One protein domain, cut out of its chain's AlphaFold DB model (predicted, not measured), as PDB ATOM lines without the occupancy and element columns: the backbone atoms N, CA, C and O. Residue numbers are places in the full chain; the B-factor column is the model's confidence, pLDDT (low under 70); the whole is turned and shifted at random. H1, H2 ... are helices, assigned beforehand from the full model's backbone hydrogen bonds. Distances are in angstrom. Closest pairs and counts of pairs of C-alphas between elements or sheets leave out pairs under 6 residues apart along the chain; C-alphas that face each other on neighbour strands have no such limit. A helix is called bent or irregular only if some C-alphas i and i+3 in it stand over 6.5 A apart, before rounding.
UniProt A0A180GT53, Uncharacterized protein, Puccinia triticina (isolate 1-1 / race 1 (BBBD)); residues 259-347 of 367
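What this domain is: This is residues 259 to 347 of the 367 residues of an uncharacterized protein of Puccinia triticina (isolate 1-1 / race 1 (BBBD)) (UniProt A0A180GT53). Four short helices, H1 to H4, make a loose cluster, and H5 sits at the far end beyond a long link. Residues 292 to 297 stick out. The 89 printed residues have five named helices, no named strand, class all helix; the whole is loose, radius of gyration of the C-alphas 15.7 A, spans 41 by 27 by 27 A.

How they stand to each other: Start at H1, residues 259 to 267; it touches H4, residues 307 to 317, about perpendicular at 76 degrees, closest C-alphas Ile 261 and Ala 316, 5.2 A. H2, residues 269 to 275, touches H3, residues 279 to 288, closest C-alphas Ser 273 and Lys 279, 5.1 A. H5, residues 334 to 346, touches no helix. Every O i to N i+4 pair is within hydrogen-bond range in H1, H2, H3 and H5; in H4, 5 of 7.

Where its parts are: Find C-alpha 259 at (-45.504, 53.597, 25.425), where H1 begins. H4, 15.8 A long, is only just irregular: C-alphas 308 and 311 are 6.7 A apart. H5 runs 18.3 A to C-alpha 346 at (-60.478, 44.163, 6.080).

The domain as a whole: The printed part has no cut; the links H3 to H4 and H4 to H5 are long. Look for pLDDT under 70 at 27 residues, among them 325 to 347.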
ATOM      1  N   GLU A 259     -44.723  52.563  24.738       78.06
ATOM      2  CA  GLU A 259     -45.504  53.597  25.425       78.06
ATOM      3  C   GLU A 259     -47.013  53.318  25.427       78.06
ATOM      4  O   GLU A 259     -47.675  53.549  26.436       78.06
ATOM      5  N   ASP A 260     -47.561  52.803  24.323       82.75
ATOM      6  CA  ASP A 260     -49.001  52.564  24.190       82.75
ATOM      7  C   ASP A 260     -49.432  51.354  25.041       82.75
ATOM      8  O   ASP A 260     -50.481  51.382  25.684       82.75
ATOM      9  N   ILE A 261     -48.565  50.338  25.156       86.00
ATOM     10  CA  ILE A 261     -48.767  49.219  26.091       86.00
ATOM     11  C   ILE A 261     -48.703  49.721  27.536       86.00
ATOM     12  O   ILE A 261     -49.559  49.370  28.342       86.00
ATOM     13  N   LEU A 262     -47.704  50.540  27.880       87.19
ATOM     14  CA  LEU A 262     -47.558  51.069  29.239       87.19
ATOM     15  C   LEU A 262     -48.790  51.870  29.675       87.19
ATOM     16  O   LEU A 262     -49.295  51.638  30.772       87.19
ATOM     17  N   LYS A 263     -49.314  52.741  28.804       87.81
ATOM     18  CA  LYS A 263     -50.539  53.512  29.070       87.81
ATOM     19  C   LYS A 263     -51.740  52.610  29.344       87.81
ATOM     20  O   LYS A 263     -52.441  52.822  30.328       87.81
ATOM     21  N   GLU A 264     -51.955  51.591  28.514       89.69
ATOM     22  CA  GLU A 264     -53.056  50.634  28.690       89.69
ATOM     23  C   GLU A 264     -52.930  49.856  30.010       89.69
ATOM     24  O   GLU A 264     -53.903  49.676  30.745       89.69
ATOM     25  N   VAL A 265     -51.717  49.414  30.349       88.69
ATOM     26  CA  VAL A 265     -51.455  48.667  31.587       88.69
ATOM     27  C   VAL A 265     -51.662  49.524  32.825       88.69
ATOM     28  O   VAL A 265     -52.204  49.037  33.817       88.69
ATOM     29  N   GLU A 266     -51.231  50.782  32.783       87.81
ATOM     30  CA  GLU A 266     -51.407  51.722  33.887       87.81
ATOM     31  C   GLU A 266     -52.888  52.110  34.052       87.81
ATOM     32  O   GLU A 266     -53.388  52.086  35.178       87.81
ATOM     33  N   ALA A 267     -53.620  52.343  32.955       90.44
ATOM     34  CA  ALA A 267     -55.055  52.646  32.974       90.44
ATOM     35  C   ALA A 267     -55.904  51.483  33.520       90.44
ATOM     36  O   ALA A 267     -56.813  51.686  34.325       90.44
ATOM     37  N   SER A 268     -55.569  50.248  33.139       90.38
ATOM     38  CA  SER A 268     -56.326  49.036  33.482       90.38
ATOM     39  C   SER A 268     -55.602  48.149  34.510       90.38
ATOM     40  O   SER A 268     -55.797  46.928  34.553       90.38
ATOM     41  N   LYS A 269     -54.777  48.745  35.389       89.25
ATOM     42  CA  LYS A 269     -53.921  48.021  36.353       89.25
ATOM     43  C   LYS A 269     -54.704  47.046  37.236       89.25
ATOM     44  O   LYS A 269     -54.250  45.931  37.499       89.25
ATOM     45  N   THR A 270     -55.887  47.445  37.697       87.81
ATOM     46  CA  THR A 270     -56.745  46.632  38.578       87.81
ATOM     47  C   THR A 270     -57.292  45.390  37.874       87.81
ATOM     48  O   THR A 270     -57.333  44.313  38.473       87.81
ATOM     49  N   LEU A 271     -57.669  45.519  36.599       88.81
ATOM     50  CA  LEU A 271     -58.176  44.431  35.768       88.81
ATOM     51  C   LEU A 271     -57.068  43.416  35.478       88.81
ATOM     52  O   LEU A 271     -57.222  42.227  35.765       88.81
ATOM     53  N   TYR A 272     -55.921  43.884  34.985       88.56
ATOM     54  CA  TYR A 272     -54.810  42.991  34.670       88.56
ATOM     55  C   TYR A 272     -54.209  42.347  35.921       88.56
ATOM     56  O   TYR A 272     -53.772  41.202  35.859       88.56
ATOM     57  N   SER A 273     -54.263  43.008  37.083       88.19
ATOM     58  CA  SER A 273     -53.837  42.401  38.348       88.19
ATOM     59  C   SER A 273     -54.658  41.161  38.704       88.19
ATOM     60  O   SER A 273     -54.093  40.170  39.156       88.19
ATOM     61  N   LYS A 274     -55.968  41.159  38.430       87.38
ATOM     62  CA  LYS A 274     -56.803  39.963  38.617       87.38
ATOM     63  C   LYS A 274     -56.454  38.870  37.603       87.38
ATOM     64  O   LYS A 274     -56.333  37.710  37.981       87.38
ATOM     65  N   LEU A 275     -56.239  39.244  36.339       84.62
ATOM     66  CA  LEU A 275     -55.951  38.302  35.249       84.62
ATOM     67  C   LEU A 275     -54.560  37.657  35.342       84.62
ATOM     68  O   LEU A 275     -54.396  36.509  34.942       84.62
ATOM     69  N   GLN A 276     -53.564  38.370  35.873       83.94
ATOM     70  CA  GLN A 276     -52.190  37.872  36.013       83.94
ATOM     71  C   GLN A 276     -51.904  37.242  37.386       83.94
ATOM     72  O   GLN A 276     -50.752  36.927  37.676       83.94
ATOM     73  N   GLY A 277     -52.918  37.056  38.238       85.12
ATOM     74  CA  GLY A 277     -52.760  36.378  39.530       85.12
ATOM     75  C   GLY A 277     -52.158  37.240  40.647       85.12
ATOM     76  O   GLY A 277     -51.522  36.710  41.553       85.12
ATOM     77  N   GLY A 278     -52.333  38.564  40.599       87.62
ATOM     78  CA  GLY A 278     -51.997  39.479  41.694       87.62
ATOM     79  C   GLY A 278     -51.321  40.778  41.251       87.62
ATOM     80  O   GLY A 278     -51.198  41.084  40.065       87.62
ATOM     81  N   LYS A 279     -50.896  41.597  42.221       87.12
ATOM     82  CA  LYS A 279     -50.204  42.878  41.963       87.12
ATOM     83  C   LYS A 279     -48.746  42.661  41.540       87.12
ATOM     84  O   LYS A 279     -48.264  43.307  40.615       87.12
ATOM     85  N   THR A 280     -48.087  41.680  42.156       86.69
ATOM     86  CA  THR A 280     -46.667  41.366  41.950       86.69
ATOM     87  C   THR A 280     -46.313  41.020  40.496       86.69
ATOM     88  O   THR A 280     -45.296  41.515  40.009       86.69
ATOM     89  N   PRO A 281     -47.100  40.213  39.756       85.69
ATOM     90  CA  PRO A 281     -46.803  39.918  38.352       85.69
ATOM     91  C   PRO A 281     -46.939  41.146  37.444       85.69
ATOM     92  O   PRO A 281     -46.109  41.340  36.562       85.69
ATOM     93  N   ILE A 282     -47.929  42.007  37.693       88.38
ATOM     94  CA  ILE A 282     -48.133  43.240  36.919       88.38
ATOM     95  C   ILE A 282     -47.006  44.238  37.136       88.38
ATOM     96  O   ILE A 282     -46.520  44.825  36.178       88.38
ATOM     97  N   GLU A 283     -46.547  44.408  38.370       87.25
ATOM     98  CA  GLU A 283     -45.433  45.313  38.659       87.25
ATOM     99  C   GLU A 283     -44.136  44.845  37.997       87.25
ATOM    100  O   GLU A 283     -43.400  45.664  37.454       87.25
ATOM    101  N   LYS A 284     -43.906  43.526  37.933       86.31
ATOM    102  CA  LYS A 284     -42.796  42.949  37.159       86.31
ATOM    103  C   LYS A 284     -42.928  43.218  35.661       86.31
ATOM    104  O   LYS A 284     -41.932  43.545  35.026       86.31
ATOM    105  N   ILE A 285     -44.137  43.109  35.105       85.06
ATOM    106  CA  ILE A 285     -44.402  43.409  33.691       85.06
ATOM    107  C   ILE A 285     -44.153  44.894  33.399       85.06
ATOM    108  O   ILE A 285     -43.446  45.210  32.450       85.06
ATOM    109  N   ILE A 286     -44.664  45.804  34.235       86.62
ATOM    110  CA  ILE A 286     -44.451  47.253  34.086       86.62
ATOM    111  C   ILE A 286     -42.961  47.596  34.190       86.62
ATOM    112  O   ILE A 286     -42.462  48.374  33.385       86.62
ATOM    113  N   ALA A 287     -42.242  47.001  35.147       83.44
ATOM    114  CA  ALA A 287     -40.801  47.198  35.292       83.44
ATOM    115  C   ALA A 287     -40.022  46.654  34.083       83.44
ATOM    116  O   ALA A 287     -39.113  47.315  33.596       83.44
ATOM    117  N   GLY A 288     -40.407  45.491  33.548       80.62
ATOM    118  CA  GLY A 288     -39.822  44.942  32.320       80.62
ATOM    119  C   GLY A 288     -40.104  45.798  31.083       80.62
ATOM    120  O   GLY A 288     -39.260  45.897  30.198       80.62
ATOM    121  N   LEU A 289     -41.261  46.466  31.048       81.56
ATOM    122  CA  LEU A 289     -41.640  47.421  30.009       81.56
ATOM    123  C   LEU A 289     -41.047  48.820  30.211       81.56
ATOM    124  O   LEU A 289     -41.224  49.657  29.335       81.56
ATOM    125  N   LYS A 290     -40.344  49.117  31.303       80.31
ATOM    126  CA  LYS A 290     -39.605  50.376  31.478       80.31
ATOM    127  C   LYS A 290     -38.121  50.077  31.277       80.31
ATOM    128  O   LYS A 290     -37.392  49.829  32.228       80.31
ATOM    129  N   VAL A 291     -37.686  50.031  30.015       70.31
ATOM    130  CA  VAL A 291     -36.270  49.825  29.670       70.31
ATOM    131  C   VAL A 291     -35.606  51.193  29.525       70.31
ATOM    132  O   VAL A 291     -35.964  51.963  28.640       70.31
ATOM    133  N   GLU A 292     -34.662  51.504  30.412       66.88
ATOM    134  CA  GLU A 292     -34.054  52.840  30.527       66.88
ATOM    135  C   GLU A 292     -33.026  53.148  29.424       66.88
ATOM    136  O   GLU A 292     -32.763  54.314  29.138       66.88
ATOM    137  N   SER A 293     -32.435  52.129  28.785       68.75
ATOM    138  CA  SER A 293     -31.444  52.323  27.717       68.75
ATOM    139  C   SER A 293     -31.410  51.174  26.707       68.75
ATOM    140  O   SER A 293     -31.604  50.009  27.058       68.75
ATOM    141  N   LEU A 294     -31.110  51.502  25.446       65.56
ATOM    142  CA  LEU A 294     -30.978  50.536  24.345       65.56
ATOM    143  C   LEU A 294     -29.798  49.563  24.526       65.56
ATOM    144  O   LEU A 294     -29.812  48.480  23.946       65.56
ATOM    145  N   ASP A 295     -28.813  49.930  25.351       70.19
ATOM    146  CA  ASP A 295     -27.616  49.127  25.631       70.19
ATOM    147  C   ASP A 295     -27.796  48.165  26.816       70.19
ATOM    148  O   ASP A 295     -26.933  47.328  27.094       70.19
ATOM    149  N   SER A 296     -28.918  48.270  27.535       72.25
ATOM    150  CA  SER A 296     -29.201  47.385  28.659       72.25
ATOM    151  C   SER A 296     -29.519  45.968  28.176       72.25
ATOM    152  O   SER A 296     -30.286  45.737  27.237       72.25
ATOM    153  N   LYS A 297     -28.897  44.978  28.818       74.69
ATOM    154  CA  LYS A 297     -29.136  43.568  28.514       74.69
ATOM    155  C   LYS A 297     -30.543  43.188  28.978       74.69
ATOM    156  O   LYS A 297     -30.804  43.161  30.176       74.69
ATOM    157  N   ILE A 298     -31.419  42.868  28.028       74.38
ATOM    158  CA  ILE A 298     -32.783  42.411  28.311       74.38
ATOM    159  C   ILE A 298     -32.752  40.916  28.637       74.38
ATOM    160  O   ILE A 298     -32.413  40.089  27.785       74.38
ATOM    161  N   ASP A 299     -33.148  40.563  29.854       74.94
ATOM    162  CA  ASP A 299     -33.294  39.171  30.270       74.94
ATOM    163  C   ASP A 299     -34.674  38.618  29.886       74.94
ATOM    164  O   ASP A 299     -35.659  39.346  29.768       74.94
ATOM    165  N   ARG A 300     -34.779  37.289  29.734       71.88
ATOM    166  CA  ARG A 300     -36.043  36.618  29.356       71.88
ATOM    167  C   ARG A 300     -37.207  36.942  30.295       71.88
ATOM    168  O   ARG A 300     -38.349  36.948  29.862       71.88
ATOM    169  N   GLY A 301     -36.929  37.237  31.565       69.81
ATOM    170  CA  GLY A 301     -37.954  37.636  32.535       69.81
ATOM    171  C   GLY A 301     -38.635  38.976  32.226       69.81
ATOM    172  O   GLY A 301     -39.674  39.263  32.811       69.81
ATOM    173  N   GLN A 302     -38.067  39.777  31.321       74.44
ATOM    174  CA  GLN A 302     -38.614  41.058  30.867       74.44
ATOM    175  C   GLN A 302     -39.390  40.925  29.547       74.44
ATOM    176  O   GLN A 302     -39.914  41.912  29.036       74.44
ATOM    177  N   TRP A 303     -39.462  39.722  28.970       79.81
ATOM    178  CA  TRP A 303     -40.162  39.493  27.710       79.81
ATOM    179  C   TRP A 303     -41.662  39.320  27.949       79.81
ATOM    180  O   TRP A 303     -42.094  38.685  28.910       79.81
ATOM    181  N   LEU A 304     -42.476  39.829  27.022       80.38
ATOM    182  CA  LEU A 304     -43.907  39.533  26.980       80.38
ATOM    183  C   LEU A 304     -44.157  38.189  26.279       80.38
ATOM    184  O   LEU A 304     -44.787  38.126  25.229       80.38
ATOM    185  N   ASP A 305     -43.651  37.105  26.860       73.94
ATOM    186  CA  ASP A 305     -43.604  35.774  26.236       73.94
ATOM    187  C   ASP A 305     -44.790  34.855  26.586       73.94
ATOM    188  O   ASP A 305     -44.963  33.794  25.987       73.94
ATOM    189  N   LYS A 306     -45.637  35.258  27.538       76.94
ATOM    190  CA  LYS A 306     -46.792  34.472  27.984       76.94
ATOM    191  C   LYS A 306     -48.058  34.814  27.214       76.94
ATOM    192  O   LYS A 306     -48.381  35.981  27.004       76.94
ATOM    193  N   LEU A 307     -48.859  33.782  26.939       76.44
ATOM    194  CA  LEU A 307     -50.204  33.917  26.369       76.44
ATOM    195  C   LEU A 307     -51.100  34.847  27.201       76.44
ATOM    196  O   LEU A 307     -51.910  35.584  26.645       76.44
ATOM    197  N   SER A 308     -50.930  34.859  28.527       76.56
ATOM    198  CA  SER A 308     -51.699  35.730  29.420       76.56
ATOM    199  C   SER A 308     -51.471  37.219  29.143       76.56
ATOM    200  O   SER A 308     -52.339  38.029  29.458       76.56
ATOM    201  N   HIS A 309     -50.349  37.607  28.530       83.88
ATOM    202  CA  HIS A 309     -50.098  38.989  28.113       83.88
ATOM    203  C   HIS A 309     -50.891  39.381  26.856       83.88
ATOM    204  O   HIS A 309     -50.975  40.560  26.522       83.88
ATOM    205  N   GLY A 310     -51.494  38.412  26.160       84.38
ATOM    206  CA  GLY A 310     -52.192  38.635  24.900       84.38
ATOM    207  C   GLY A 310     -53.343  39.625  25.001       84.38
ATOM    208  O   GLY A 310     -53.471  40.479  24.133       84.38
ATOM    209  N   GLN A 311     -54.127  39.571  26.080       82.44
ATOM    210  CA  GLN A 311     -55.253  40.490  26.266       82.44
ATOM    211  C   GLN A 311     -54.795  41.947  26.384       82.44
ATOM    212  O   GLN A 311     -55.395  42.844  25.805       82.44
ATOM    213  N   MET A 312     -53.707  42.164  27.118       85.75
ATOM    214  CA  MET A 312     -53.109  43.478  27.340       85.75
ATOM    215  C   MET A 312     -52.601  44.079  26.030       85.75
ATOM    216  O   MET A 312     -52.875  45.234  25.723       85.75
ATOM    217  N   LEU A 313     -51.925  43.265  25.220       85.12
ATOM    218  CA  LEU A 313     -51.478  43.673  23.895       85.12
ATOM    219  C   LEU A 313     -52.667  43.920  22.950       85.12
ATOM    220  O   LEU A 313     -52.664  44.887  22.193       85.12
ATOM    221  N   ALA A 314     -53.698  43.074  23.000       85.25
ATOM    222  CA  ALA A 314     -54.864  43.200  22.132       85.25
ATOM    223  C   ALA A 314     -55.639  44.493  22.409       85.25
ATOM    224  O   ALA A 314     -56.055  45.179  21.474       85.25
ATOM    225  N   ASN A 315     -55.774  44.849  23.687       85.25
ATOM    226  CA  ASN A 315     -56.411  46.087  24.118       85.25
ATOM    227  C   ASN A 315     -55.565  47.311  23.750       85.25
ATOM    228  O   ASN A 315     -56.092  48.229  23.128       85.25
ATOM    229  N   ALA A 316     -54.255  47.285  24.030       85.44
ATOM    230  CA  ALA A 316     -53.352  48.396  23.721       85.44
ATOM    231  C   ALA A 316     -53.353  48.756  22.226       85.44
ATOM    232  O   ALA A 316     -53.268  49.925  21.859       85.44
ATOM    233  N   TYR A 317     -53.484  47.752  21.357       81.69
ATOM    234  CA  TYR A 317     -53.494  47.951  19.907       81.69
ATOM    235  C   TYR A 317     -54.884  47.977  19.283       81.69
ATOM    236  O   TYR A 317     -54.989  48.169  18.070       81.69
ATOM    237  N   VAL A 318     -55.937  47.770  20.078       82.19
ATOM    238  CA  VAL A 318     -57.325  47.646  19.611       82.19
ATOM    239  C   VAL A 318     -57.427  46.629  18.461       82.19
ATOM    240  O   VAL A 318     -58.083  46.843  17.439       82.19
ATOM    241  N   ARG A 319     -56.691  45.516  18.580       78.12
ATOM    242  CA  ARG A 319     -56.560  44.493  17.535       78.12
ATOM    243  C   ARG A 319     -56.508  43.095  18.142       78.12
ATOM    244  O   ARG A 319     -55.867  42.904  19.169       78.12
ATOM    245  N   PRO A 320     -57.120  42.091  17.494       76.06
ATOM    246  CA  PRO A 320     -56.967  40.710  17.925       76.06
ATOM    247  C   PRO A 320     -55.512  40.259  17.743       76.06
ATOM    248  O   PRO A 320     -54.902  40.504  16.701       76.06
ATOM    249  N   ILE A 321     -54.968  39.579  18.752       77.06
ATOM    250  CA  ILE A 321     -53.612  39.019  18.731       77.06
ATOM    251  C   ILE A 321     -53.704  37.511  18.874       77.06
ATOM    252  O   ILE A 321     -54.387  36.998  19.757       77.06
ATOM    253  N   ILE A 322     -52.992  36.811  17.996       75.25
ATOM    254  CA  ILE A 322     -52.983  35.355  17.930       75.25
ATOM    255  C   ILE A 322     -51.547  34.888  18.159       75.25
ATOM    256  O   ILE A 322     -50.645  35.245  17.403       75.25
ATOM    257  N   PHE A 323     -51.335  34.077  19.197       73.19
ATOM    258  CA  PHE A 323     -50.059  33.407  19.436       73.19
ATOM    259  C   PHE A 323     -50.061  32.061  18.717       73.19
ATOM    260  O   PHE A 323     -50.858  31.181  19.036       73.19
ATOM    261  N   LEU A 324     -49.153  31.892  17.757       72.12
ATOM    262  CA  LEU A 324     -48.953  30.625  17.061       72.12
ATOM    263  C   LEU A 324     -47.694  29.951  17.609       72.12
ATOM    264  O   LEU A 324     -46.584  30.450  17.439       72.12
ATOM    265  N   SER A 325     -47.862  28.810  18.275       67.06
ATOM    266  CA  SER A 325     -46.741  27.977  18.716       67.06
ATOM    267  C   SER A 325     -46.314  27.041  17.583       67.06
ATOM    268  O   SER A 325     -47.103  26.217  17.115       67.06
ATOM    269  N   LEU A 326     -45.056  27.149  17.147       60.62
ATOM    270  CA  LEU A 326     -44.480  26.319  16.078       60.62
ATOM    271  C   LEU A 326     -44.326  24.846  16.497       60.62
ATOM    272  O   LEU A 326     -44.519  23.950  15.681       60.62
ATOM    273  N   ASN A 327     -44.087  24.582  17.784       55.97
ATOM    274  CA  ASN A 327     -43.847  23.225  18.293       55.97
ATOM    275  C   ASN A 327     -45.131  22.408  18.505       55.97
ATOM    276  O   ASN A 327     -45.063  21.210  18.764       55.97
ATOM    277  N   SER A 328     -46.301  23.038  18.386       44.41
ATOM    278  CA  SER A 328     -47.609  22.388  18.538       44.41
ATOM    279  C   SER A 328     -48.487  22.478  17.284       44.41
ATOM    280  O   SER A 328     -49.638  22.053  17.323       44.41
ATOM    281  N   SER A 329     -47.986  23.025  16.171       47.88
ATOM    282  CA  SER A 329     -48.792  23.313  14.977       47.88
ATOM    283  C   SER A 329     -48.389  22.494  13.749       47.88
ATOM    284  O   SER A 329     -47.932  23.013  12.739       47.88
ATOM    285  N   THR A 330     -48.695  21.198  13.772       45.50
ATOM    286  CA  THR A 330     -48.982  20.447  12.530       45.50
ATOM    287  C   THR A 330     -50.486  20.413  12.215       45.50
ATOM    288  O   THR A 330     -50.923  19.642  11.369       45.50
ATOM    289  N   SER A 331     -51.289  21.226  12.917       44.91
ATOM    290  CA  SER A 331     -52.761  21.180  12.938       44.91
ATOM    291  C   SER A 331     -53.416  22.569  12.818       44.91
ATOM    292  O   SER A 331     -54.510  22.771  13.337       44.91
ATOM    293  N   ILE A 332     -52.769  23.548  12.180       48.41
ATOM    294  CA  ILE A 332     -53.464  24.791  11.802       48.41
ATOM    295  C   ILE A 332     -54.210  24.492  10.503       48.41
ATOM    296  O   ILE A 332     -53.585  24.173   9.489       48.41
ATOM    297  N   SER A 333     -55.541  24.524  10.544       44.78
ATOM    298  CA  SER A 333     -56.358  24.217   9.375       44.78
ATOM    299  C   SER A 333     -56.341  25.393   8.381       44.78
ATOM    300  O   SER A 333     -56.149  26.546   8.778       44.78
ATOM    301  N   PRO A 334     -56.563  25.159   7.073       42.72
ATOM    302  CA  PRO A 334     -56.702  26.238   6.092       42.72
ATOM    303  C   PRO A 334     -57.792  27.257   6.456       42.72
ATOM    304  O   PRO A 334     -57.692  28.413   6.057       42.72
ATOM    305  N   SER A 335     -58.793  26.847   7.239       41.28
ATOM    306  CA  SER A 335     -59.879  27.691   7.746       41.28
ATOM    307  C   SER A 335     -59.391  28.711   8.782       41.28
ATOM    308  O   SER A 335     -59.802  29.868   8.742       41.28
ATOM    309  N   ASP A 336     -58.438  28.333   9.638       42.69
ATOM    310  CA  ASP A 336     -57.817  29.241  10.616       42.69
ATOM    311  C   ASP A 336     -56.935  30.291   9.920       42.69
ATOM    312  O   ASP A 336     -56.896  31.463  10.301       42.69
ATOM    313  N   LEU A 337     -56.271  29.892   8.828       47.59
ATOM    314  CA  LEU A 337     -55.536  30.802   7.945       47.59
ATOM    315  C   LEU A 337     -56.464  31.670   7.086       47.59
ATOM    316  O   LEU A 337     -56.095  32.793   6.744       47.59
ATOM    317  N   ALA A 338     -57.654  31.179   6.731       41.41
ATOM    318  CA  ALA A 338     -58.663  31.940   6.001       41.41
ATOM    319  C   ALA A 338     -59.273  33.038   6.881       41.41
ATOM    320  O   ALA A 338     -59.366  34.170   6.424       41.41
ATOM    321  N   LEU A 339     -59.558  32.755   8.158       43.31
ATOM    322  CA  LEU A 339     -59.986  33.770   9.125       43.31
ATOM    323  C   LEU A 339     -58.897  34.840   9.326       43.31
ATOM    324  O   LEU A 339     -59.183  36.036   9.297       43.31
ATOM    325  N   ALA A 340     -57.628  34.428   9.443       44.78
ATOM    326  CA  ALA A 340     -56.501  35.358   9.508       44.78
ATOM    327  C   ALA A 340     -56.362  36.204   8.224       44.78
ATOM    328  O   ALA A 340     -56.121  37.408   8.308       44.78
ATOM    329  N   ARG A 341     -56.573  35.608   7.040       42.34
ATOM    330  CA  ARG A 341     -56.559  36.305   5.740       42.34
ATOM    331  C   ARG A 341     -57.760  37.227   5.531       42.34
ATOM    332  O   ARG A 341     -57.610  38.270   4.906       42.34
ATOM    333  N   GLU A 342     -58.929  36.889   6.057       38.38
ATOM    334  CA  GLU A 342     -60.134  37.714   5.952       38.38
ATOM    335  C   GLU A 342     -60.067  38.927   6.890       38.38
ATOM    336  O   GLU A 342     -60.384  40.049   6.488       38.38
ATOM    337  N   ILE A 343     -59.500  38.750   8.090       44.50
ATOM    338  CA  ILE A 343     -59.101  39.858   8.972       44.50
ATOM    339  C   ILE A 343     -58.040  40.742   8.283       44.50
ATOM    340  O   ILE A 343     -58.098  41.968   8.376       44.50
ATOM    341  N   GLN A 344     -57.116  40.142   7.527       43.19
ATOM    342  CA  GLN A 344     -56.076  40.840   6.760       43.19
ATOM    343  C   GLN A 344     -56.596  41.550   5.495       43.19
ATOM    344  O   GLN A 344     -55.980  42.501   5.027       43.19
ATOM    345  N   SER A 345     -57.740  41.131   4.948       40.94
ATOM    346  CA  SER A 345     -58.402  41.804   3.823       40.94
ATOM    347  C   SER A 345     -59.211  43.026   4.263       40.94
ATOM    348  O   SER A 345     -59.467  43.907   3.443       40.94
ATOM    349  N   ARG A 346     -59.651  43.074   5.527       39.12
ATOM    350  CA  ARG A 346     -60.478  44.163   6.080       39.12
ATOM    351  C   ARG A 346     -59.698  45.167   6.930       39.12
ATOM    352  O   ARG A 346     -60.186  46.265   7.173       39.12
ATOM    353  N   SER A 347     -58.486  44.822   7.347       40.78
ATOM    354  CA  SER A 347     -57.560  45.692   8.072       40.78
ATOM    355  C   SER A 347     -56.213  45.669   7.364       40.78
ATOM    356  O   SER A 347     -55.752  44.602   6.975       40.78
TER     357      SER A 347